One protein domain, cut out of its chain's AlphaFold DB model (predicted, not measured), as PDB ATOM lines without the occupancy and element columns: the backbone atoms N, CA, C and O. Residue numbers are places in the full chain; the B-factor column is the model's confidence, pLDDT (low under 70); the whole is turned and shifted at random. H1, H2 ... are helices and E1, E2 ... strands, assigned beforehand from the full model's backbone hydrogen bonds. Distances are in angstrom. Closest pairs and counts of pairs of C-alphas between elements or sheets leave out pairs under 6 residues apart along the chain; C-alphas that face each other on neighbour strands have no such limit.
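This is residues 55 to 183 and 217 to 262 of the 266 residues of an uncharacterized protein of Schistosoma mattheei (UniProt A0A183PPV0). Three sheets are stacked one after another along the domain's longest axis: a curled sheet of E1 to E5, then the sheet E6 to E9, then a small sheet of E10 to E12. Neighbouring sheets are partly face to face, H2 sits at the far end by the small sheet, and residues 235 to 241 of the link E10 to E11 stick out. The printed part has 175 residues with two named helices and twelve named strands, in the order E1 E2 E3 E4 E5 H1 E6 E7 E8 E9 H2 E10 E11 E12. It is mostly strand and compact, with a radius of gyration of the C-alphas of 18.2 A and spans of 60 by 44 by 28 A.

E1, residues 58 to 61, E2, 68 to 73, E3, 79 to 84, E4, 87 to 92, and E5, 105 to 114, make a strongly twisted, mixed sheet in the order E1 E5 E4 E3 E2. E1 and E5 are parallel, with N 59 and O 105 2.8 A apart. E2 to E5 form a meander, each strand the antiparallel neighbour of the one before, with N 72 and O 81 2.9 A apart, N 82 and O 89 2.8 A, and N 112 and O 88 2.8 A. H1, residues 115 to 118, is not on this sheet, but only just, with 4 pairs of C-alphas within 10 A. E6, 128 to 133, E7, 140 to 145, E8, 149 to 157, and E9, 164 to 173, form a second meander, with N 142 and O 132 2.8 A apart, N 153 and O 141 2.8 A, and N 154 and O 167 2.8 A. It faces the first sheet, their best planes 28 degrees apart; the closest C-alphas of E5 and E9 are those of Ala 112 and Phe 166, 6.0 A apart. E10, 222 to 226, E11, 247 to 252, and E12, 257 to 261, form a third meander, with N 251 and O 224 2.8 A apart and N 260 and O 248 2.7 A. It faces the second sheet in this stack of sheets, face to face in turn; the closest C-alphas of E6 and E10 are those of Asn 130 and Asp 224, 6.0 A apart. H2, residues 175 to 183, is only just on the third sheet, with 5 pairs of C-alphas within 10 A, and only grazes it. Every O i to N i+4 pair in H2 is within hydrogen-bond range; H1 is too short for one.

E1 begins at C-alpha 58, (95.029, 122.655, 42.680). E5 spans 25.5 A, E8 25.4 A and E9 26.3 A. E12 ends at C-alpha 261, (100.665, 135.986, 78.817).

The C-alphas of Cys 101 and Asp 183, the two farthest apart, are 62.2 A apart. Residues 184 to 216 are not printed, and C-alphas 183 and 217 are 16.6 A apart across this cut. The links E4 to E5 and E10 to E11 are long. The mean pLDDT of the printed part is 72.6, and 66 residues are under 70, among them residues 228 to 247.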
ATOM      1  N   LYS A  55     103.518 123.805  36.739       57.84
ATOM      2  CA  LYS A  55     102.405 124.557  37.327       57.84
ATOM      3  C   LYS A  55     101.167 123.666  37.328       57.84
ATOM      4  O   LYS A  55     100.377 123.702  36.389       57.84
ATOM      5  N   LEU A  56     101.035 122.836  38.355       61.19
ATOM      6  CA  LEU A  56      99.885 121.958  38.491       61.19
ATOM      7  C   LEU A  56      98.715 122.699  39.158       61.19
ATOM      8  O   LEU A  56      98.894 123.228  40.259       61.19
ATOM      9  N   PRO A  57      97.524 122.763  38.537       67.94
ATOM     10  CA  PRO A  57      96.373 123.400  39.162       67.94
ATOM     11  C   PRO A  57      95.864 122.567  40.347       67.94
ATOM     12  O   PRO A  57      95.625 121.364  40.224       67.94
ATOM     13  N   VAL A  58      95.659 123.234  41.485       73.56
ATOM     14  CA  VAL A  58      95.029 122.655  42.680       73.56
ATOM     15  C   VAL A  58      93.607 123.198  42.799       73.56
ATOM     16  O   VAL A  58      93.403 124.403  42.927       73.56
ATOM     17  N   LEU A  59      92.620 122.309  42.749       76.56
ATOM     18  CA  LEU A  59      91.202 122.620  42.896       76.56
ATOM     19  C   LEU A  59      90.755 122.349  44.329       76.56
ATOM     20  O   LEU A  59      90.930 121.249  44.843       76.56
ATOM     21  N   LEU A  60      90.156 123.355  44.957       82.00
ATOM     22  CA  LEU A  60      89.689 123.295  46.337       82.00
ATOM     23  C   LEU A  60      88.221 122.851  46.407       82.00
ATOM     24  O   LEU A  60      87.390 123.363  45.653       82.00
ATOM     25  N   THR A  61      87.900 121.898  47.290       78.25
ATOM     26  CA  THR A  61      86.548 121.330  47.426       78.25
ATOM     27  C   THR A  61      86.042 121.299  48.881       78.25
ATOM     28  O   THR A  61      86.684 120.711  49.745       78.25
ATOM     29  N   PRO A  62      84.865 121.874  49.189       82.44
ATOM     30  CA  PRO A  62      84.080 122.758  48.327       82.44
ATOM     31  C   PRO A  62      84.876 124.015  47.918       82.44
ATOM     32  O   PRO A  62      85.897 124.318  48.535       82.44
ATOM     33  N   PRO A  63      84.449 124.749  46.879       72.38
ATOM     34  CA  PRO A  63      85.043 126.044  46.572       72.38
ATOM     35  C   PRO A  63      84.932 126.965  47.796       72.38
ATOM     36  O   PRO A  63      83.851 127.027  48.393       72.38
ATOM     37  N   PRO A  64      86.005 127.671  48.193       71.00
ATOM     38  CA  PRO A  64      85.923 128.614  49.298       71.00
ATOM     39  C   PRO A  64      84.919 129.722  48.972       71.00
ATOM     40  O   PRO A  64      84.716 130.087  47.808       71.00
ATOM     41  N   SER A  65      84.294 130.270  50.014       68.44
ATOM     42  CA  SER A  65      83.422 131.432  49.864       68.44
ATOM     43  C   SER A  65      84.187 132.594  49.214       68.44
ATOM     44  O   SER A  65      85.385 132.754  49.472       68.44
ATOM     45  N   PRO A  66      83.525 133.430  48.393       64.75
ATOM     46  CA  PRO A  66      84.155 134.635  47.865       64.75
ATOM     47  C   PRO A  66      84.638 135.531  49.015       64.75
ATOM     48  O   PRO A  66      84.049 135.526  50.095       64.75
ATOM     49  N   GLY A  67      85.707 136.295  48.779       75.00
ATOM     50  CA  GLY A  67      86.247 137.225  49.777       75.00
ATOM     51  C   GLY A  67      87.374 136.667  50.651       75.00
ATOM     52  O   GLY A  67      87.568 137.149  51.762       75.00
ATOM     53  N   ILE A  68      88.132 135.673  50.172       81.94
ATOM     54  CA  ILE A  68      89.431 135.353  50.783       81.94
ATOM     55  C   ILE A  68      90.350 136.567  50.610       81.94
ATOM     56  O   ILE A  68      90.669 136.952  49.484       81.94
ATOM     57  N   SER A  69      90.756 137.168  51.722       83.81
ATOM     58  CA  SER A  69      91.586 138.370  51.777       83.81
ATOM     59  C   SER A  69      93.054 138.051  52.055       83.81
ATOM     60  O   SER A  69      93.930 138.818  51.660       83.81
ATOM     61  N   SER A  70      93.338 136.921  52.707       83.00
ATOM     62  CA  SER A  70      94.692 136.554  53.123       83.00
ATOM     63  C   SER A  70      94.926 135.042  53.124       83.00
ATOM     64  O   SER A  70      93.997 134.236  53.215       83.00
ATOM     65  N   LEU A  71      96.199 134.664  53.014       87.00
ATOM     66  CA  LEU A  71      96.687 133.290  53.001       87.00
ATOM     67  C   LEU A  71      97.867 133.159  53.963       87.00
ATOM     68  O   LEU A  71      98.780 133.984  53.934       87.00
ATOM     69  N   LEU A  72      97.880 132.100  54.776       85.44
ATOM     70  CA  LEU A  72      98.921 131.903  55.783       85.44
ATOM     71  C   LEU A  72      99.390 130.446  55.874       85.44
ATOM     72  O   LEU A  72      98.646 129.553  56.283       85.44
ATOM     73  N   CYS A  73     100.662 130.208  55.560       85.00
ATOM     74  CA  CYS A  73     101.292 128.896  55.701       85.00
ATOM     75  C   CYS A  73     101.690 128.612  57.151       85.00
ATOM     76  O   CYS A  73     102.225 129.485  57.837       85.00
ATOM     77  N   SER A  74     101.475 127.377  57.604       80.56
ATOM     78  CA  SER A  74     102.007 126.923  58.884       80.56
ATOM     79  C   SER A  74     103.523 126.784  58.822       80.56
ATOM     80  O   SER A  74     104.104 126.535  57.765       80.56
ATOM     81  N   GLN A  75     104.179 126.892  59.975       76.56
ATOM     82  CA  GLN A  75     105.640 126.811  60.070       76.56
ATOM     83  C   GLN A  75     106.200 125.461  59.604       76.56
ATOM     84  O   GLN A  75     107.312 125.386  59.093       76.56
ATOM     85  N   CYS A  76     105.417 124.389  59.740       71.69
ATOM     86  CA  CYS A  76     105.783 123.064  59.244       71.69
ATOM     87  C   CYS A  76     105.477 122.853  57.751       71.69
ATOM     88  O   CYS A  76     105.691 121.751  57.248       71.69
ATOM     89  N   GLY A  77     104.909 123.848  57.061       74.75
ATOM     90  CA  GLY A  77     104.492 123.753  55.659       74.75
ATOM     91  C   GLY A  77     103.364 122.749  55.400       74.75
ATOM     92  O   GLY A  77     103.039 122.479  54.249       74.75
ATOM     93  N   GLN A  78     102.777 122.163  56.451       81.44
ATOM     94  CA  GLN A  78     101.742 121.139  56.321       81.44
ATOM     95  C   GLN A  78     100.360 121.731  56.058       81.44
ATOM     96  O   GLN A  78      99.552 121.127  55.360       81.44
ATOM     97  N   PHE A  79     100.083 122.899  56.626       84.19
ATOM     98  CA  PHE A  79      98.768 123.515  56.587       84.19
ATOM     99  C   PHE A  79      98.854 124.879  55.918       84.19
ATOM    100  O   PHE A  79      99.816 125.625  56.109       84.19
ATOM    101  N   LEU A  80      97.825 125.215  55.155       86.69
ATOM    102  CA  LEU A  80      97.616 126.544  54.604       86.69
ATOM    103  C   LEU A  80      96.246 127.033  55.063       86.69
ATOM    104  O   LEU A  80      95.241 126.366  54.820       86.69
ATOM    105  N   ALA A  81      96.213 128.181  55.730       88.12
ATOM    106  CA  ALA A  81      94.981 128.851  56.112       88.12
ATOM    107  C   ALA A  81      94.545 129.826  55.006       88.12
ATOM    108  O   ALA A  81      95.366 130.601  54.511       88.12
ATOM    109  N   LEU A  82      93.263 129.790  54.640       89.50
ATOM    110  CA  LEU A  82      92.583 130.778  53.805       89.50
ATOM    111  C   LEU A  82      91.653 131.601  54.686       89.50
ATOM    112  O   LEU A  82      90.767 131.046  55.334       89.50
ATOM    113  N   ILE A  83      91.860 132.909  54.704       89.69
ATOM    114  CA  ILE A  83      91.209 133.817  55.643       89.69
ATOM    115  C   ILE A  83      90.280 134.731  54.849       89.69
ATOM    116  O   ILE A  83      90.719 135.379  53.898       89.69
ATOM    117  N   SER A  84      89.008 134.764  55.226       88.56
ATOM    118  CA  SER A  84      88.052 135.789  54.808       88.56
ATOM    119  C   SER A  84      87.741 136.725  55.973       88.56
ATOM    120  O   SER A  84      88.281 136.579  57.067       88.56
ATOM    121  N   GLU A  85      86.842 137.680  55.747       89.75
ATOM    122  CA  GLU A  85      86.352 138.573  56.802       89.75
ATOM    123  C   GLU A  85      85.668 137.822  57.954       89.75
ATOM    124  O   GLU A  85      85.724 138.280  59.086       89.75
ATOM    125  N   THR A  86      85.039 136.668  57.704       89.25
ATOM    126  CA  THR A  86      84.221 135.973  58.719       89.25
ATOM    127  C   THR A  86      84.573 134.505  58.917       89.25
ATOM    128  O   THR A  86      84.028 133.860  59.812       89.25
ATOM    129  N   CYS A  87      85.438 133.937  58.077       90.88
ATOM    130  CA  CYS A  87      85.749 132.514  58.099       90.88
ATOM    131  C   CYS A  87      87.252 132.274  57.967       90.88
ATOM    132  O   CYS A  87      87.959 132.995  57.259       90.88
ATOM    133  N   VAL A  88      87.724 131.188  58.576       92.81
ATOM    134  CA  VAL A  88      89.047 130.639  58.280       92.81
ATOM    135  C   VAL A  88      88.906 129.199  57.833       92.81
ATOM    136  O   VAL A  88      88.385 128.353  58.559       92.81
ATOM    137  N   PHE A  89      89.411 128.908  56.641       91.50
ATOM    138  CA  PHE A  89      89.518 127.556  56.107       91.50
ATOM    139  C   PHE A  89      90.963 127.082  56.200       91.50
ATOM    140  O   PHE A  89      91.884 127.877  56.062       91.50
ATOM    141  N   VAL A  90      91.182 125.787  56.389       92.12
ATOM    142  CA  VAL A  90      92.514 125.177  56.371       92.12
ATOM    143  C   VAL A  90      92.542 124.049  55.352       92.12
ATOM    144  O   VAL A  90      91.612 123.243  55.258       92.12
ATOM    145  N   VAL A  91      93.631 123.994  54.592       88.94
ATOM    146  CA  VAL A  91      93.911 122.955  53.599       88.94
ATOM    147  C   VAL A  91      95.239 122.280  53.899       88.94
ATOM    148  O   VAL A  91      96.162 122.895  54.438       88.94
ATOM    149  N   ASP A  92      95.339 121.006  53.537       85.50
ATOM    150  CA  ASP A  92      96.603 120.276  53.580       85.50
ATOM    151  C   ASP A  92      97.464 120.687  52.384       85.50
ATOM    152  O   ASP A  92      97.105 120.424  51.234       85.50
ATOM    153  N   ALA A  93      98.593 121.323  52.675       80.50
ATOM    154  CA  ALA A  93      99.539 121.839  51.693       80.50
ATOM    155  C   ALA A  93     100.650 120.831  51.347       80.50
ATOM    156  O   ALA A  93     101.492 121.115  50.496       80.50
ATOM    157  N   GLN A  94     100.678 119.653  51.986       76.44
ATOM    158  CA  GLN A  94     101.664 118.623  51.655       76.44
ATOM    159  C   GLN A  94     101.285 117.894  50.378       76.44
ATOM    160  O   GLN A  94     100.265 117.209  50.334       76.44
ATOM    161  N   PHE A  95     102.161 117.969  49.382       67.81
ATOM    162  CA  PHE A  95     102.020 117.229  48.137       67.81
ATOM    163  C   PHE A  95     102.825 115.930  48.179       67.81
ATOM    164  O   PHE A  95     104.012 115.920  48.514       67.81
ATOM    165  N   GLY A  96     102.182 114.821  47.834       65.50
ATOM    166  CA  GLY A  96     102.838 113.531  47.664       65.50
ATOM    167  C   GLY A  96     103.487 113.414  46.285       65.50
ATOM    168  O   GLY A  96     102.975 113.930  45.298       65.50
ATOM    169  N   ALA A  97     104.571 112.639  46.179       63.84
ATOM    170  CA  ALA A  97     105.268 112.406  44.906       63.84
ATOM    171  C   ALA A  97     104.347 111.890  43.777       63.84
ATOM    172  O   ALA A  97     104.569 112.185  42.609       63.84
ATOM    173  N   LYS A  98     103.289 111.147  44.130       63.44
ATOM    174  CA  LYS A  98     102.306 110.594  43.183       63.44
ATOM    175  C   LYS A  98     101.349 111.642  42.604       63.44
ATOM    176  O   LYS A  98     100.761 111.398  41.556       63.44
ATOM    177  N   GLU A  99     101.173 112.774  43.278       64.06
ATOM    178  CA  GLU A  99     100.246 113.828  42.855       64.06
ATOM    179  C   GLU A  99     100.838 114.697  41.741       64.06
ATOM    180  O   GLU A  99     100.105 115.196  40.897       64.06
ATOM    181  N   PHE A 100     102.168 114.790  41.662       64.81
ATOM    182  CA  PHE A 100     102.866 115.504  40.587       64.81
ATOM    183  C   PHE A 100     102.784 114.810  39.219       64.81
ATOM    184  O   PHE A 100     103.187 115.393  38.218       64.81
ATOM    185  N   CYS A 101     102.264 113.579  39.171       66.12
ATOM    186  CA  CYS A 101     102.007 112.844  37.931       66.12
ATOM    187  C   CYS A 101     100.573 113.032  37.404       66.12
ATOM    188  O   CYS A 101     100.209 112.392  36.420       66.12
ATOM    189  N   GLN A 102      99.740 113.824  38.083       64.62
ATOM    190  CA  GLN A 102      98.345 114.072  37.704       64.62
ATOM    191  C   GLN A 102      98.226 115.385  36.929       64.62
ATOM    192  O   GLN A 102      99.010 116.290  37.169       64.62
ATOM    193  N   ASP A 103      97.221 115.520  36.059       65.38
ATOM    194  CA  ASP A 103      96.967 116.770  35.316       65.38
ATOM    195  C   ASP A 103      96.306 117.862  36.183       65.38
ATOM    196  O   ASP A 103      96.395 119.056  35.885       65.38
ATOM    197  N   GLN A 104      95.648 117.461  37.274       66.81
ATOM    198  CA  GLN A 104      95.090 118.347  38.293       66.81
ATOM    199  C   GLN A 104      95.105 117.655  39.657       66.81
ATOM    200  O   GLN A 104      94.936 116.438  39.736       66.81
ATOM    201  N   ILE A 105      95.204 118.436  40.729       73.25
ATOM    202  CA  ILE A 105      95.053 117.946  42.103       73.25
ATOM    203  C   ILE A 105      93.755 118.500  42.677       73.25
ATOM    204  O   ILE A 105      93.490 119.692  42.573       73.25
ATOM    205  N   VAL A 106      92.955 117.652  43.319       76.88
ATOM    206  CA  VAL A 106      91.755 118.079  44.050       76.88
ATOM    207  C   VAL A 106      92.027 117.958  45.543       76.88
ATOM    208  O   VAL A 106      92.429 116.895  46.013       76.88
ATOM    209  N   ARG A 107      91.818 119.041  46.293       82.50
ATOM    210  CA  ARG A 107      92.096 119.116  47.727       82.50
ATOM    211  C   ARG A 107      90.867 119.558  48.511       82.50
ATOM    212  O   ARG A 107      90.302 120.605  48.198       82.50
ATOM    213  N   PRO A 108      90.480 118.803  49.548       86.12
ATOM    214  CA  PRO A 108      89.396 119.223  50.410       86.12
ATOM    215  C   PRO A 108      89.800 120.448  51.239       86.12
ATOM    216  O   PRO A 108      90.939 120.543  51.709       86.12
ATOM    217  N   ILE A 109      88.854 121.362  51.439       88.12
ATOM    218  CA  ILE A 109      88.976 122.470  52.386       88.12
ATOM    219  C   ILE A 109      88.159 122.181  53.634       88.12
ATOM    220  O   ILE A 109      87.061 121.628  53.563       88.12
ATOM    221  N   TYR A 110      88.694 122.581  54.781       92.75
ATOM    222  CA  TYR A 110      88.068 122.347  56.072       92.75
ATOM    223  C   TYR A 110      87.853 123.684  56.773       92.75
ATOM    224  O   TYR A 110      88.783 124.477  56.889       92.75
ATOM    225  N   CYS A 111      86.630 123.953  57.224       92.00
ATOM    226  CA  CYS A 111      86.314 125.175  57.960       92.00
ATOM    227  C   CYS A 111      86.832 125.062  59.398       92.00
ATOM    228  O   CYS A 111      86.347 124.216  60.149       92.00
ATOM    229  N   ALA A 112      87.832 125.871  59.757       92.56
ATOM    230  CA  ALA A 112      88.355 125.952  61.119       92.56
ATOM    231  C   ALA A 112      87.435 126.780  62.014       92.56
ATOM    232  O   ALA A 112      87.181 126.398  63.153       92.56
ATOM    233  N   ILE A 113      86.928 127.894  61.485       90.75
ATOM    234  CA  ILE A 113      85.941 128.736  62.152       90.75
ATOM    235  C   ILE A 113      85.053 129.422  61.113       90.75
ATOM    236  O   ILE A 113      85.542 129.878  60.076       90.75
ATOM    237  N   ASP A 114      83.765 129.530  61.426       90.38
ATOM    238  CA  ASP A 114      82.823 130.415  60.746       90.38
ATOM    239  C   ASP A 114      82.098 131.242  61.809       90.38
ATOM    240  O   ASP A 114      81.295 130.718  62.584       90.38
ATOM    241  N   LEU A 115      82.402 132.538  61.875       85.81
ATOM    242  CA  LEU A 115      81.819 133.431  62.879       85.81
ATOM    243  C   LEU A 115      80.301 133.588  62.703       85.81
ATOM    244  O   LEU A 115      79.593 133.888  63.663       85.81
ATOM    245  N   ARG A 116      79.775 133.312  61.504       81.69
ATOM    246  CA  ARG A 116      78.333 133.369  61.221       81.69
ATOM    247  C   ARG A 116      77.567 132.253  61.927       81.69
ATOM    248  O   ARG A 116      76.446 132.483  62.371       81.69
ATOM    249  N   ASP A 117      78.190 131.086  62.087       77.56
ATOM    250  CA  ASP A 117      77.596 129.940  62.785       77.56
ATOM    251  C   ASP A 117      77.677 130.095  64.317       77.56
ATOM    252  O   ASP A 117      76.862 129.540  65.054       77.56
ATOM    253  N   LEU A 118      78.639 130.884  64.810       68.62
ATOM    254  CA  LEU A 118      78.875 131.124  66.239       68.62
ATOM    255  C   LEU A 118      77.964 132.210  66.846       68.62
ATOM    256  O   LEU A 118      77.717 132.194  68.054       68.62
ATOM    257  N   SER A 119      77.399 133.099  66.019       57.31
ATOM    258  CA  SER A 119      76.630 134.317  66.374       57.31
ATOM    259  C   SER A 119      75.289 134.095  67.125       57.31
ATOM    260  O   SER A 119      74.458 134.991  67.263       57.31
ATOM    261  N   SER A 120      75.056 132.928  67.729       50.44
ATOM    262  CA  SER A 120      73.829 132.648  68.500       50.44
ATOM    263  C   SER A 120      73.613 133.542  69.739       50.44
ATOM    264  O   SER A 120      72.504 133.563  70.277       50.44
ATOM    265  N   LYS A 121      74.632 134.287  70.203       52.50
ATOM    266  CA  LYS A 121      74.583 135.066  71.459       52.50
ATOM    267  C   LYS A 121      74.714 136.587  71.316       52.50
ATOM    268  O   LYS A 121      74.298 137.298  72.227       52.50
ATOM    269  N   SER A 122      75.197 137.108  70.191       48.41
ATOM    270  CA  SER A 122      75.347 138.552  69.963       48.41
ATOM    271  C   SER A 122      75.006 138.897  68.516       48.41
ATOM    272  O   SER A 122      75.512 138.298  67.576       48.41
ATOM    273  N   LYS A 123      74.140 139.902  68.333       48.72
ATOM    274  CA  LYS A 123      73.723 140.439  67.021       48.72
ATOM    275  C   LYS A 123      74.843 141.206  66.290       48.72
ATOM    276  O   LYS A 123      74.547 141.981  65.381       48.72
ATOM    277  N   SER A 124      76.095 141.078  66.724       53.97
ATOM    278  CA  SER A 124      77.235 141.712  66.075       53.97
ATOM    279  C   SER A 124      77.704 140.829  64.926       53.97
ATOM    280  O   SER A 124      77.919 139.633  65.096       53.97
ATOM    281  N   ASN A 125      77.840 141.425  63.741       63.38
ATOM    282  CA  ASN A 125      78.591 140.816  62.650       63.38
ATOM    283  C   ASN A 125      80.056 140.770  63.092       63.38
ATOM    284  O   ASN A 125      80.770 141.755  62.928       63.38
ATOM    285  N   ASP A 126      80.471 139.674  63.717       77.38
ATOM    286  CA  ASP A 126      81.845 139.525  64.173       77.38
ATOM    287  C   ASP A 126      82.762 139.306  62.964       77.38
ATOM    288  O   ASP A 126      82.530 138.424  62.132       77.38
ATOM    289  N   ILE A 127      83.796 140.141  62.866       88.19
ATOM    290  CA  ILE A 127      84.785 140.132  61.786       88.19
ATOM    291  C   ILE A 127      86.125 139.655  62.348       88.19
ATOM    292  O   ILE A 127      86.503 139.971  63.479       88.19
ATOM    293  N   ILE A 128      86.858 138.890  61.548       90.69
ATOM    294  CA  ILE A 128      88.230 138.476  61.817       90.69
ATOM    295  C   ILE A 128      89.152 139.671  61.591       90.69
ATOM    296  O   ILE A 128      89.230 140.216  60.492       90.69
ATOM    297  N   VAL A 129      89.896 140.039  62.631       88.56
ATOM    298  CA  VAL A 129      90.908 141.097  62.568       88.56
ATOM    299  C   VAL A 129      92.213 140.532  62.034       88.56
ATOM    300  O   VAL A 129      92.756 141.033  61.051       88.56
ATOM    301  N   ASN A 130      92.725 139.472  62.665       89.12
ATOM    302  CA  ASN A 130      93.934 138.809  62.195       89.12
ATOM    303  C   ASN A 130      93.986 137.333  62.607       89.12
ATOM    304  O   ASN A 130      93.276 136.883  63.510       89.12
ATOM    305  N   VAL A 131      94.857 136.579  61.941       92.06
ATOM    306  CA  VAL A 131      95.067 135.144  62.129       92.06
ATOM    307  C   VAL A 131      96.558 134.836  62.048       92.06
ATOM    308  O   VAL A 131      97.229 135.265  61.110       92.06
ATOM    309  N   ARG A 132      97.089 134.059  62.999       91.31
ATOM    310  CA  ARG A 132      98.500 133.632  63.024       91.31
ATOM    311  C   ARG A 132      98.644 132.190  63.493       91.31
ATOM    312  O   ARG A 132      97.881 131.719  64.329       91.31
ATOM    313  N   TRP A 133      99.650 131.483  62.984       86.81
ATOM    314  CA  TRP A 133     100.042 130.185  63.538       86.81
ATOM    315  C   TRP A 133     100.849 130.385  64.821       86.81
ATOM    316  O   TRP A 133     101.710 131.263  64.888       86.81
ATOM    317  N   HIS A 134     100.593 129.558  65.831       84.44
ATOM    318  CA  HIS A 134     101.319 129.601  67.092       84.44
ATOM    319  C   HIS A 134     102.790 129.187  66.888       84.44
ATOM    320  O   HIS A 134     103.053 128.137  66.299       84.44
ATOM    321  N   PRO A 135     103.776 129.934  67.411       77.12
ATOM    322  CA  PRO A 135     105.180 129.720  67.059       77.12
ATOM    323  C   PRO A 135     105.833 128.506  67.719       77.12
ATOM    324  O   PRO A 135     106.871 128.046  67.261       77.12
ATOM    325  N   LYS A 136     105.256 127.995  68.812       77.62
ATOM    326  CA  LYS A 136     105.713 126.751  69.462       77.62
ATOM    327  C   LYS A 136     104.833 125.547  69.126       77.62
ATOM    328  O   LYS A 136     105.194 124.423  69.450       77.62
ATOM    329  N   SER A 137     103.687 125.769  68.474       81.62
ATOM    330  CA  SER A 137     102.771 124.700  68.070       81.62
ATOM    331  C   SER A 137     102.443 124.841  66.592       81.62
ATOM    332  O   SER A 137     101.559 125.596  66.192       81.62
ATOM    333  N   ASN A 138     103.121 124.032  65.778       75.12
ATOM    334  CA  ASN A 138     103.016 124.032  64.315       75.12
ATOM    335  C   ASN A 138     101.613 123.698  63.771       75.12
ATOM    336  O   ASN A 138     101.413 123.682  62.554       75.12
ATOM    337  N   ARG A 139     100.667 123.359  64.652       85.75
ATOM    338  CA  ARG A 139      99.298 122.946  64.325       85.75
ATOM    339  C   ARG A 139      98.233 123.802  65.000       85.75
ATOM    340  O   ARG A 139      97.053 123.565  64.762       85.75
ATOM    341  N   THR A 140      98.616 124.774  65.819       89.88
ATOM    342  CA  THR A 140      97.655 125.649  66.493       89.88
ATOM    343  C   THR A 140      97.529 126.952  65.724       89.88
ATOM    344  O   THR A 140      98.510 127.663  65.514       89.88
ATOM    345  N   LEU A 141      96.310 127.249  65.304       92.62
ATOM    346  CA  LEU A 141      95.917 128.498  64.684       92.62
ATOM    347  C   LEU A 141      95.333 129.415  65.757       92.62
ATOM    348  O   LEU A 141      94.541 128.970  66.587       92.62
ATOM    349  N   VAL A 142      95.721 130.681  65.739       91.06
ATOM    350  CA  VAL A 142      95.240 131.698  66.669       91.06
ATOM    351  C   VAL A 142      94.541 132.782  65.874       91.06
ATOM    352  O   VAL A 142      95.075 133.260  64.873       91.06
ATOM    353  N   ILE A 143      93.324 133.120  66.279       92.69
ATOM    354  CA  ILE A 143      92.439 134.040  65.565       92.69
ATOM    355  C   ILE A 143      91.984 135.101  66.550       92.69
ATOM    356  O   ILE A 143      91.562 134.760  67.654       92.69
ATOM    357  N   VAL A 144      92.054 136.363  66.141       89.38
ATOM    358  CA  VAL A 144      91.504 137.489  66.895       89.38
ATOM    359  C   VAL A 144      90.421 138.157  66.070       89.38
ATOM    360  O   VAL A 144      90.579 138.376  64.865       89.38
ATOM    361  N   THR A 145      89.323 138.481  66.730       88.56
ATOM    362  CA  THR A 145      88.145 139.111  66.142       88.56
ATOM    363  C   THR A 145      87.985 140.549  66.622       88.56
ATOM    364  O   THR A 145      88.576 140.984  67.610       88.56
ATOM    365  N   GLU A 146      87.169 141.312  65.902       82.56
ATOM    366  CA  GLU A 146      86.935 142.737  66.154       82.56
ATOM    367  C   GLU A 146      86.276 142.996  67.514       82.56
ATOM    368  O   GLU A 146      86.596 143.969  68.196       82.56
ATOM    369  N   ASN A 147      85.424 142.076  67.960       79.00
ATOM    370  CA  ASN A 147      84.833 142.082  69.297       79.00
ATOM    371  C   ASN A 147      85.837 141.694  70.408       79.00
ATOM    372  O   ASN A 147      85.434 141.471  71.543       79.00
ATOM    373  N   SER A 148      87.136 141.643  70.095       77.88
ATOM    374  CA  SER A 148      88.228 141.334  71.020       77.88
ATOM    375  C   SER A 148      88.210 139.908  71.573       77.88
ATOM    376  O   SER A 148      88.846 139.649  72.588       77.88
ATOM    377  N   PHE A 149      87.559 138.954  70.907       84.56
ATOM    378  CA  PHE A 149      87.739 137.543  71.239       84.56
ATOM    379  C   PHE A 149      89.022 136.990  70.620       84.56
ATOM    380  O   PHE A 149      89.445 137.386  69.531       84.56
ATOM    381  N   ILE A 150      89.641 136.051  71.331       87.62
ATOM    382  CA  ILE A 150      90.754 135.249  70.841       87.62
ATOM    383  C   ILE A 150      90.397 133.766  70.881       87.62
ATOM    384  O   ILE A 150      89.912 133.253  71.891       87.62
ATOM    385  N   TYR A 151      90.687 133.074  69.783       88.62
ATOM    386  CA  TYR A 151      90.448 131.646  69.614       88.62
ATOM    387  C   TYR A 151      91.765 130.922  69.363       88.62
ATOM    388  O   TYR A 151      92.523 131.309  68.475       88.62
ATOM    389  N   TYR A 152      92.018 129.844  70.105       90.69
ATOM    390  CA  TYR A 152      93.102 128.899  69.834       90.69
ATOM    391  C   TYR A 152      92.496 127.613  69.296       90.69
ATOM    392  O   TYR A 152      91.797 126.894  70.010       90.69
ATOM    393  N   ILE A 153      92.780 127.315  68.034       92.50
ATOM    394  CA  ILE A 153      92.217 126.177  67.317       92.50
ATOM    395  C   ILE A 153      93.351 125.245  66.911       92.50
ATOM    396  O   ILE A 153      94.198 125.584  66.085       92.50
ATOM    397  N   HIS A 154      93.368 124.040  67.468       92.25
ATOM    398  CA  HIS A 154      94.355 123.030  67.119       92.25
ATOM    399  C   HIS A 154      93.878 122.154  65.956       92.25
ATOM    400  O   HIS A 154      92.829 121.508  66.017       92.25
ATOM    401  N   CYS A 155      94.691 122.096  64.905       90.88
ATOM    402  CA  CYS A 155      94.457 121.316  63.699       90.88
ATOM    403  C   CYS A 155      94.958 119.877  63.884       90.88
ATOM    404  O   CYS A 155      96.153 119.615  64.031       90.88
ATOM    405  N   VAL A 156      94.048 118.909  63.817       90.19
ATOM    406  CA  VAL A 156      94.350 117.478  63.896       90.19
ATOM    407  C   VAL A 156      94.142 116.849  62.527       90.19
ATOM    408  O   VAL A 156      93.012 116.701  62.066       90.19
ATOM    409  N   LYS A 157      95.232 116.436  61.878       88.06
ATOM    410  CA  LYS A 157      95.168 115.656  60.639       88.06
ATOM    411  C   LYS A 157      95.055 114.167  60.965       88.06
ATOM    412  O   LYS A 157      95.940 113.618  61.618       88.06
ATOM    413  N   SER A 158      93.989 113.520  60.502       85.75
ATOM    414  CA  SER A 158      93.817 112.068  60.600       85.75
ATOM    415  C   SER A 158      94.713 111.358  59.587       85.75
ATOM    416  O   SER A 158      94.703 111.691  58.402       85.75
ATOM    417  N   SER A 159      95.469 110.355  60.036       80.50
ATOM    418  CA  SER A 159      96.289 109.511  59.160       80.50
ATOM    419  C   SER A 159      95.452 108.605  58.255       80.50
ATOM    420  O   SER A 159      95.882 108.301  57.146       80.50
ATOM    421  N   GLU A 160      94.265 108.198  58.711       77.62
ATOM    422  CA  GLU A 160      93.411 107.219  58.028       77.62
ATOM    423  C   GLU A 160      92.741 107.819  56.790       77.62
ATOM    424  O   GLU A 160      92.856 107.278  55.696       77.62
ATOM    425  N   ASN A 161      92.103 108.981  56.952       78.19
ATOM    426  CA  ASN A 161      91.290 109.593  55.896       78.19
ATOM    427  C   ASN A 161      91.901 110.885  55.339       78.19
ATOM    428  O   ASN A 161      91.249 111.580  54.565       78.19
ATOM    429  N   GLN A 162      93.112 111.247  55.783       80.06
ATOM    430  CA  GLN A 162      93.792 112.513  55.459       80.06
ATOM    431  C   GLN A 162      92.958 113.770  55.768       80.06
ATOM    432  O   GLN A 162      93.286 114.865  55.316       80.06
ATOM    433  N   SER A 163      91.894 113.627  56.564       88.12
ATOM    434  CA  SER A 163      90.999 114.719  56.910       88.12
ATOM    435  C   SER A 163      91.565 115.580  58.025       88.12
ATOM    436  O   SER A 163      92.275 115.093  58.907       88.12
ATOM    437  N   ILE A 164      91.234 116.866  57.992       91.81
ATOM    438  CA  ILE A 164      91.607 117.816  59.035       91.81
ATOM    439  C   ILE A 164      90.387 118.037  59.923       91.81
ATOM    440  O   ILE A 164      89.293 118.332  59.444       91.81
ATOM    441  N   ARG A 165      90.578 117.858  61.226       92.75
ATOM    442  CA  ARG A 165      89.618 118.213  62.270       92.75
ATOM    443  C   ARG A 165      90.184 119.349  63.105       92.75
ATOM    444  O   ARG A 165      91.401 119.515  63.184       92.75
ATOM    445  N   PHE A 166      89.301 120.083  63.759       93.50
ATOM    446  CA  PHE A 166      89.670 121.226  64.579       93.50
ATOM    447  C   PHE A 166      89.175 121.024  65.999       93.50
ATOM    448  O   PHE A 166      88.012 120.683  66.209       93.50
ATOM    449  N   ASN A 167      90.067 121.250  66.954       89.38
ATOM    450  CA  ASN A 167      89.741 121.270  68.369       89.38
ATOM    451  C   ASN A 167      89.907 122.705  68.864       89.38
ATOM    452  O   ASN A 167      91.018 123.236  68.836       89.38
ATOM    453  N   LEU A 168      88.817 123.328  69.310       88.69
ATOM    454  CA  LEU A 168      88.880 124.610  70.003       88.69
ATOM    455  C   LEU A 168      89.454 124.370  71.404       88.69
ATOM    456  O   LEU A 168      88.868 123.638  72.199       88.69
ATOM    457  N   TRP A 169      90.628 124.930  71.675       85.12
ATOM    458  CA  TRP A 169      91.339 124.774  72.947       85.12
ATOM    459  C   TRP A 169      91.073 125.919  73.908       85.12
ATOM    460  O   TRP A 169      90.938 125.698  75.107       85.12
ATOM    461  N   LEU A 170      91.001 127.138  73.380       82.69
ATOM    462  CA  LEU A 170      90.753 128.334  74.165       82.69
ATOM    463  C   LEU A 170      89.853 129.274  73.380       82.69
ATOM    464  O   LEU A 170      90.098 129.536  72.204       82.69
ATOM    465  N   GLU A 171      88.863 129.806  74.078       86.75
ATOM    466  CA  GLU A 171      88.081 130.969  73.693       86.75
ATOM    467  C   GLU A 171      88.143 131.934  74.876       86.75
ATOM    468  O   GLU A 171      87.818 131.556  76.003       86.75
ATOM    469  N   ALA A 172      88.621 133.151  74.641       80.00
ATOM    470  CA  ALA A 172      88.733 134.161  75.683       80.00
ATOM    471  C   ALA A 172      88.349 135.539  75.150       80.00
ATOM    472  O   ALA A 172      88.697 135.899  74.028       80.00
ATOM    473  N   ASP A 173      87.667 136.315  75.987       80.12
ATOM    474  CA  ASP A 173      87.350 137.714  75.724       80.12
ATOM    475  C   ASP A 173      88.497 138.598  76.238       80.12
ATOM    476  O   ASP A 173      88.764 138.674  77.442       80.12
ATOM    477  N   LEU A 174      89.201 139.259  75.317       73.19
ATOM    478  CA  LEU A 174      90.329 140.128  75.643       73.19
ATOM    479  C   LEU A 174      89.891 141.435  76.315       73.19
ATOM    480  O   LEU A 174      90.715 142.077  76.974       73.19
ATOM    481  N   SER A 175      88.619 141.831  76.208       69.12
ATOM    482  CA  SER A 175      88.112 143.046  76.854       69.12
ATOM    483  C   SER A 175      88.246 142.972  78.381       69.12
ATOM    484  O   SER A 175      88.637 143.952  79.017       69.12
ATOM    485  N   VAL A 176      88.081 141.783  78.968       64.81
ATOM    486  CA  VAL A 176      88.228 141.541  80.415       64.81
ATOM    487  C   VAL A 176      89.630 141.911  80.919       64.81
ATOM    488  O   VAL A 176      89.779 142.460  82.013       64.81
ATOM    489  N   PHE A 177      90.669 141.685  80.111       57.72
ATOM    490  CA  PHE A 177      92.048 142.006  80.492       57.72
ATOM    491  C   PHE A 177      92.345 143.507  80.419       57.72
ATOM    492  O   PHE A 177      93.149 144.009  81.205       57.72
ATOM    493  N   THR A 178      91.667 144.244  79.532       56.47
ATOM    494  CA  THR A 178      91.787 145.712  79.484       56.47
ATOM    495  C   THR A 178      91.211 146.366  80.738       56.47
ATOM    496  O   THR A 178      91.793 147.320  81.252       56.47
ATOM    497  N   HIS A 179      90.133 145.802  81.293       48.38
ATOM    498  CA  HIS A 179      89.538 146.271  82.542       48.38
ATOM    499  C   HIS A 179      90.459 146.038  83.744       48.38
ATOM    500  O   HIS A 179      90.657 146.949  84.539       48.38
ATOM    501  N   SER A 180      91.094 144.866  83.835       45.50
ATOM    502  CA  SER A 180      91.979 144.532  84.960       45.50
ATOM    503  C   SER A 180      93.278 145.349  84.990       45.50
ATOM    504  O   SER A 180      93.723 145.724  86.072       45.50
ATOM    505  N   ALA A 181      93.888 145.646  83.837       46.06
ATOM    506  CA  ALA A 181      95.118 146.442  83.792       46.06
ATOM    507  C   ALA A 181      94.868 147.930  84.098       46.06
ATOM    508  O   ALA A 181      95.694 148.580  84.740       46.06
ATOM    509  N   LEU A 182      93.716 148.461  83.675       45.28
ATOM    510  CA  LEU A 182      93.300 149.812  84.046       45.28
ATOM    511  C   LEU A 182      92.957 149.888  85.540       45.28
ATOM    512  O   LEU A 182      93.450 150.798  86.196       45.28
ATOM    513  N   ASP A 183      92.229 148.918  86.104       40.16
ATOM    514  CA  ASP A 183      91.902 148.894  87.542       40.16
ATOM    515  C   ASP A 183      93.142 148.760  88.442       40.16
ATOM    516  O   ASP A 183      93.237 149.432  89.468       40.16
ATOM    517  N   ALA A 217      84.871 153.736  74.241       39.44
ATOM    518  CA  ALA A 217      85.092 155.113  73.780       39.44
ATOM    519  C   ALA A 217      86.580 155.496  73.624       39.44
ATOM    520  O   ALA A 217      86.894 156.438  72.900       39.44
ATOM    521  N   LEU A 218      87.492 154.775  74.285       48.44
ATOM    522  CA  LEU A 218      88.941 154.995  74.273       48.44
ATOM    523  C   LEU A 218      89.675 153.920  73.454       48.44
ATOM    524  O   LEU A 218      90.824 153.634  73.749       48.44
ATOM    525  N   GLY A 219      89.051 153.307  72.445       50.22
ATOM    526  CA  GLY A 219      89.734 152.424  71.488       50.22
ATOM    527  C   GLY A 219      90.249 151.101  72.072       50.22
ATOM    528  O   GLY A 219      91.410 150.738  71.878       50.22
ATOM    529  N   SER A 220      89.369 150.351  72.744       61.28
ATOM    530  CA  SER A 220      89.604 148.971  73.206       61.28
ATOM    531  C   SER A 220      89.550 147.909  72.103       61.28
ATOM    532  O   SER A 220      89.599 146.718  72.404       61.28
ATOM    533  N   LYS A 221      89.422 148.299  70.832       69.38
ATOM    534  CA  LYS A 221      89.367 147.360  69.712       69.38
ATOM    535  C   LYS A 221      90.773 146.889  69.352       69.38
ATOM    536  O   LYS A 221      91.639 147.699  69.011       69.38
ATOM    537  N   CYS A 222      90.995 145.582  69.447       72.94
ATOM    538  CA  CYS A 222      92.227 144.956  68.979       72.94
ATOM    539  C   CYS A 222      92.288 145.041  67.445       72.94
ATOM    540  O   CYS A 222      91.335 144.655  66.770       72.94
ATOM    541  N   VAL A 223      93.388 145.566  66.903       77.44
ATOM    542  CA  VAL A 223      93.621 145.721  65.453       77.44
ATOM    543  C   VAL A 223      94.654 144.752  64.907       77.44
ATOM    544  O   VAL A 223      94.679 144.495  63.707       77.44
ATOM    545  N   ASP A 224      95.526 144.232  65.765       80.81
ATOM    546  CA  ASP A 224      96.524 143.240  65.396       80.81
ATOM    547  C   ASP A 224      97.044 142.531  66.653       80.81
ATOM    548  O   ASP A 224      96.926 143.036  67.770       80.81
ATOM    549  N   PHE A 225      97.664 141.372  66.482       83.44
ATOM    550  CA  PHE A 225      98.390 140.690  67.543       83.44
ATOM    551  C   PHE A 225      99.619 139.987  66.987       83.44
ATOM    552  O   PHE A 225      99.586 139.556  65.849       83.44
ATOM    553  N   ASP A 226     100.670 139.781  67.775       83.19
ATOM    554  CA  ASP A 226     101.825 138.965  67.379       83.19
ATOM    555  C   ASP A 226     102.377 138.156  68.551       83.19
ATOM    556  O   ASP A 226     102.232 138.549  69.698       83.19
ATOM    557  N   PHE A 227     103.090 137.067  68.281       74.56
ATOM    558  CA  PHE A 227     103.844 136.344  69.307       74.56
ATOM    559  C   PHE A 227     105.253 136.912  69.552       74.56
ATOM    560  O   PHE A 227     106.020 136.400  70.370       74.56
ATOM    561  N   GLY A 228     105.609 137.976  68.829       67.00
ATOM    562  CA  GLY A 228     106.953 138.532  68.815       67.00
ATOM    563  C   GLY A 228     107.963 137.599  68.140       67.00
ATOM    564  O   GLY A 228     107.690 136.449  67.793       67.00
ATOM    565  N   SER A 229     109.175 138.106  67.926       59.25
ATOM    566  CA  SER A 229     110.234 137.310  67.308       59.25
ATOM    567  C   SER A 229     110.897 136.387  68.328       59.25
ATOM    568  O   SER A 229     111.428 136.852  69.339       59.25
ATOM    569  N   ALA A 230     110.981 135.094  68.003       52.91
ATOM    570  CA  ALA A 230     111.731 134.105  68.783       52.91
ATOM    571  C   ALA A 230     113.216 134.483  68.984       52.91
ATOM    572  O   ALA A 230     113.843 134.029  69.935       52.91
ATOM    573  N   LEU A 231     113.774 135.343  68.119       47.25
ATOM    574  CA  LEU A 231     115.180 135.758  68.157       47.25
ATOM    575  C   LEU A 231     115.479 136.850  69.201       47.25
ATOM    576  O   LEU A 231     116.643 137.061  69.535       47.25
ATOM    577  N   PHE A 232     114.464 137.549  69.724       43.25
ATOM    578  CA  PHE A 232     114.658 138.762  70.536       43.25
ATOM    579  C   PHE A 232     114.262 138.632  72.014       43.25
ATOM    580  O   PHE A 232     114.511 139.553  72.791       43.25
ATOM    581  N   ILE A 233     113.713 137.493  72.443       47.47
ATOM    582  CA  ILE A 233     113.240 137.315  73.829       47.47
ATOM    583  C   ILE A 233     114.413 137.072  74.808       47.47
ATOM    584  O   ILE A 233     114.257 137.203  76.014       47.47
ATOM    585  N   SER A 234     115.641 136.843  74.322       40.78
ATOM    586  CA  SER A 234     116.797 136.494  75.170       40.78
ATOM    587  C   SER A 234     117.449 137.656  75.955       40.78
ATOM    588  O   SER A 234     118.405 137.405  76.690       40.78
ATOM    589  N   LYS A 235     117.024 138.923  75.797       40.00
ATOM    590  CA  LYS A 235     117.809 140.086  76.288       40.00
ATOM    591  C   LYS A 235     117.139 141.044  77.277       40.00
ATOM    592  O   LYS A 235     117.797 141.980  77.723       40.00
ATOM    593  N   ARG A 236     115.885 140.833  77.680       40.03
ATOM    594  CA  ARG A 236     115.331 141.500  78.877       40.03
ATOM    595  C   ARG A 236     115.266 140.456  79.972       40.03
ATOM    596  O   ARG A 236     114.755 139.384  79.693       40.03
ATOM    597  N   GLY A 237     115.828 140.752  81.147       43.03
ATOM    598  CA  GLY A 237     116.100 139.811  82.245       43.03
ATOM    599  C   GLY A 237     114.866 139.180  82.898       43.03
ATOM    600  O   GLY A 237     114.653 139.316  84.097       43.03
ATOM    601  N   LEU A 238     114.065 138.494  82.095       44.38
ATOM    602  CA  LEU A 238     113.043 137.544  82.485       44.38
ATOM    603  C   LEU A 238     113.749 136.206  82.709       44.38
ATOM    604  O   LEU A 238     114.673 135.852  81.971       44.38
ATOM    605  N   SER A 239     113.370 135.496  83.770       39.59
ATOM    606  CA  SER A 239     114.019 134.234  84.124       39.59
ATOM    607  C   SER A 239     113.858 133.207  82.999       39.59
ATOM    608  O   SER A 239     112.889 133.235  82.244       39.59
ATOM    609  N   GLU A 240     114.795 132.267  82.891       40.28
ATOM    610  CA  GLU A 240     114.804 131.202  81.873       40.28
ATOM    611  C   GLU A 240     113.496 130.375  81.849       40.28
ATOM    612  O   GLU A 240     113.096 129.860  80.808       40.28
ATOM    613  N   ALA A 241     112.769 130.339  82.972       40.56
ATOM    614  CA  ALA A 241     111.438 129.742  83.091       40.56
ATOM    615  C   ALA A 241     110.315 130.571  82.423       40.56
ATOM    616  O   ALA A 241     109.326 130.007  81.978       40.56
ATOM    617  N   GLN A 242     110.460 131.896  82.310       40.81
ATOM    618  CA  GLN A 242     109.495 132.799  81.658       40.81
ATOM    619  C   GLN A 242     109.668 132.865  80.130       40.81
ATOM    620  O   GLN A 242     108.746 133.255  79.422       40.81
ATOM    621  N   LEU A 243     110.828 132.448  79.610       42.41
ATOM    622  CA  LEU A 243     111.102 132.278  78.175       42.41
ATOM    623  C   LEU A 243     110.405 131.042  77.566       42.41
ATOM    624  O   LEU A 243     110.278 130.922  76.338       42.41
ATOM    625  N   GLN A 244     109.942 130.113  78.409       45.25
ATOM    626  CA  GLN A 244     109.206 128.925  77.970       45.25
ATOM    627  C   GLN A 244     107.746 129.213  77.595       45.25
ATOM    628  O   GLN A 244     107.201 128.466  76.780       45.25
ATOM    629  N   ASP A 245     107.185 130.359  77.983       56.50
ATOM    630  CA  ASP A 245     105.856 130.815  77.557       56.50
ATOM    631  C   ASP A 245     105.958 131.711  76.310       56.50
ATOM    632  O   ASP A 245     106.913 132.470  76.141       56.50
ATOM    633  N   CYS A 246     105.036 131.587  75.354       62.66
ATOM    634  CA  CYS A 246     104.965 132.522  74.227       62.66
ATOM    635  C   CYS A 246     104.319 133.828  74.705       62.66
ATOM    636  O   CYS A 246     103.198 133.828  75.201       62.66
ATOM    637  N   CYS A 247     104.979 134.971  74.549       69.38
ATOM    638  CA  CYS A 247     104.302 136.242  74.809       69.38
ATOM    639  C   CYS A 247     103.356 136.560  73.650       69.38
ATOM    640  O   CYS A 247     103.744 136.421  72.496       69.38
ATOM    641  N   LEU A 248     102.135 136.995  73.954       74.88
ATOM    642  CA  LEU A 248     101.171 137.478  72.972       74.88
ATOM    643  C   LEU A 248     101.106 139.001  73.080       74.88
ATOM    644  O   LEU A 248     100.657 139.534  74.086       74.88
ATOM    645  N   PHE A 249     101.552 139.718  72.063       77.94
ATOM    646  CA  PHE A 249     101.453 141.168  71.978       77.94
ATOM    647  C   PHE A 249     100.148 141.538  71.292       77.94
ATOM    648  O   PHE A 249      99.877 141.043  70.203       77.94
ATOM    649  N   LEU A 250      99.361 142.409  71.914       76.88
ATOM    650  CA  LEU A 250      98.114 142.930  71.358       76.88
ATOM    651  C   LEU A 250      98.309 144.402  70.993       76.88
ATOM    652  O   LEU A 250      98.829 145.174  71.805       76.88
ATOM    653  N   LEU A 251      97.899 144.776  69.785       77.00
ATOM    654  CA  LEU A 251      97.865 146.151  69.306       77.00
ATOM    655  C   LEU A 251      96.411 146.614  69.257       77.00
ATOM    656  O   LEU A 251      95.579 145.988  68.604       77.00
ATOM    657  N   TYR A 252      96.121 147.725  69.922       74.88
ATOM    658  CA  TYR A 252      94.792 148.335  69.952       74.88
ATOM    659  C   TYR A 252      94.736 149.599  69.084       74.88
ATOM    660  O   TYR A 252      95.775 150.209  68.824       74.88
ATOM    661  N   GLU A 253      93.539 150.027  68.661       70.00
ATOM    662  CA  GLU A 253      93.343 151.239  67.833       70.00
ATOM    663  C   GLU A 253      93.984 152.503  68.438       70.00
ATOM    664  O   GLU A 253      94.411 153.390  67.703       70.00
ATOM    665  N   THR A 254      94.133 152.579  69.766       64.12
ATOM    666  CA  THR A 254      94.828 153.693  70.442       64.12
ATOM    667  C   THR A 254      96.342 153.718  70.278       64.12
ATOM    668  O   THR A 254      96.991 154.644  70.763       64.12
ATOM    669  N   GLY A 255      96.933 152.704  69.646       54.66
ATOM    670  CA  GLY A 255      98.383 152.524  69.578       54.66
ATOM    671  C   GLY A 255      99.002 151.987  70.873       54.66
ATOM    672  O   GLY A 255     100.222 151.862  70.955       54.66
ATOM    673  N   SER A 256      98.188 151.639  71.877       53.06
ATOM    674  CA  SER A 256      98.666 150.985  73.098       53.06
ATOM    675  C   SER A 256      99.037 149.530  72.803       53.06
ATOM    676  O   SER A 256      98.240 148.786  72.232       53.06
ATOM    677  N   THR A 257     100.237 149.112  73.210       51.38
ATOM    678  CA  THR A 257     100.687 147.715  73.126       51.38
ATOM    679  C   THR A 257     100.631 147.065  74.503       51.38
ATOM    680  O   THR A 257     101.338 147.508  75.410       51.38
ATOM    681  N   MET A 258      99.845 146.002  74.663       50.84
ATOM    682  CA  MET A 258      99.798 145.219  75.904       50.84
ATOM    683  C   MET A 258     100.519 143.877  75.705       50.84
ATOM    684  O   MET A 258     100.182 143.146  74.769       50.84
ATOM    685  N   PRO A 259     101.491 143.509  76.561       44.28
ATOM    686  CA  PRO A 259     101.990 142.143  76.625       44.28
ATOM    687  C   PRO A 259     100.975 141.257  77.366       44.28
ATOM    688  O   PRO A 259     100.801 141.363  78.576       44.28
ATOM    689  N   GLY A 260     100.310 140.362  76.645       45.94
ATOM    690  CA  GLY A 260      99.515 139.267  77.190       45.94
ATOM    691  C   GLY A 260     100.375 138.026  77.456       45.94
ATOM    692  O   GLY A 260     101.260 137.673  76.672       45.94
ATOM    693  N   ARG A 261     100.115 137.330  78.568       39.41
ATOM    694  CA  ARG A 261     100.665 135.986  78.817       39.41
ATOM    695  C   ARG A 261      99.822 134.950  78.073       39.41
ATOM    696  O   ARG A 261      98.618 134.886  78.305       39.41
ATOM    697  N   SER A 262     100.435 134.114  77.229       37.66
ATOM    698  CA  SER A 262      99.781 132.882  76.779       37.66
ATOM    699  C   SER A 262      99.719 131.910  77.954       37.66
ATOM    700  O   SER A 262     100.750 131.641  78.569       37.66
TER     701      SER A 262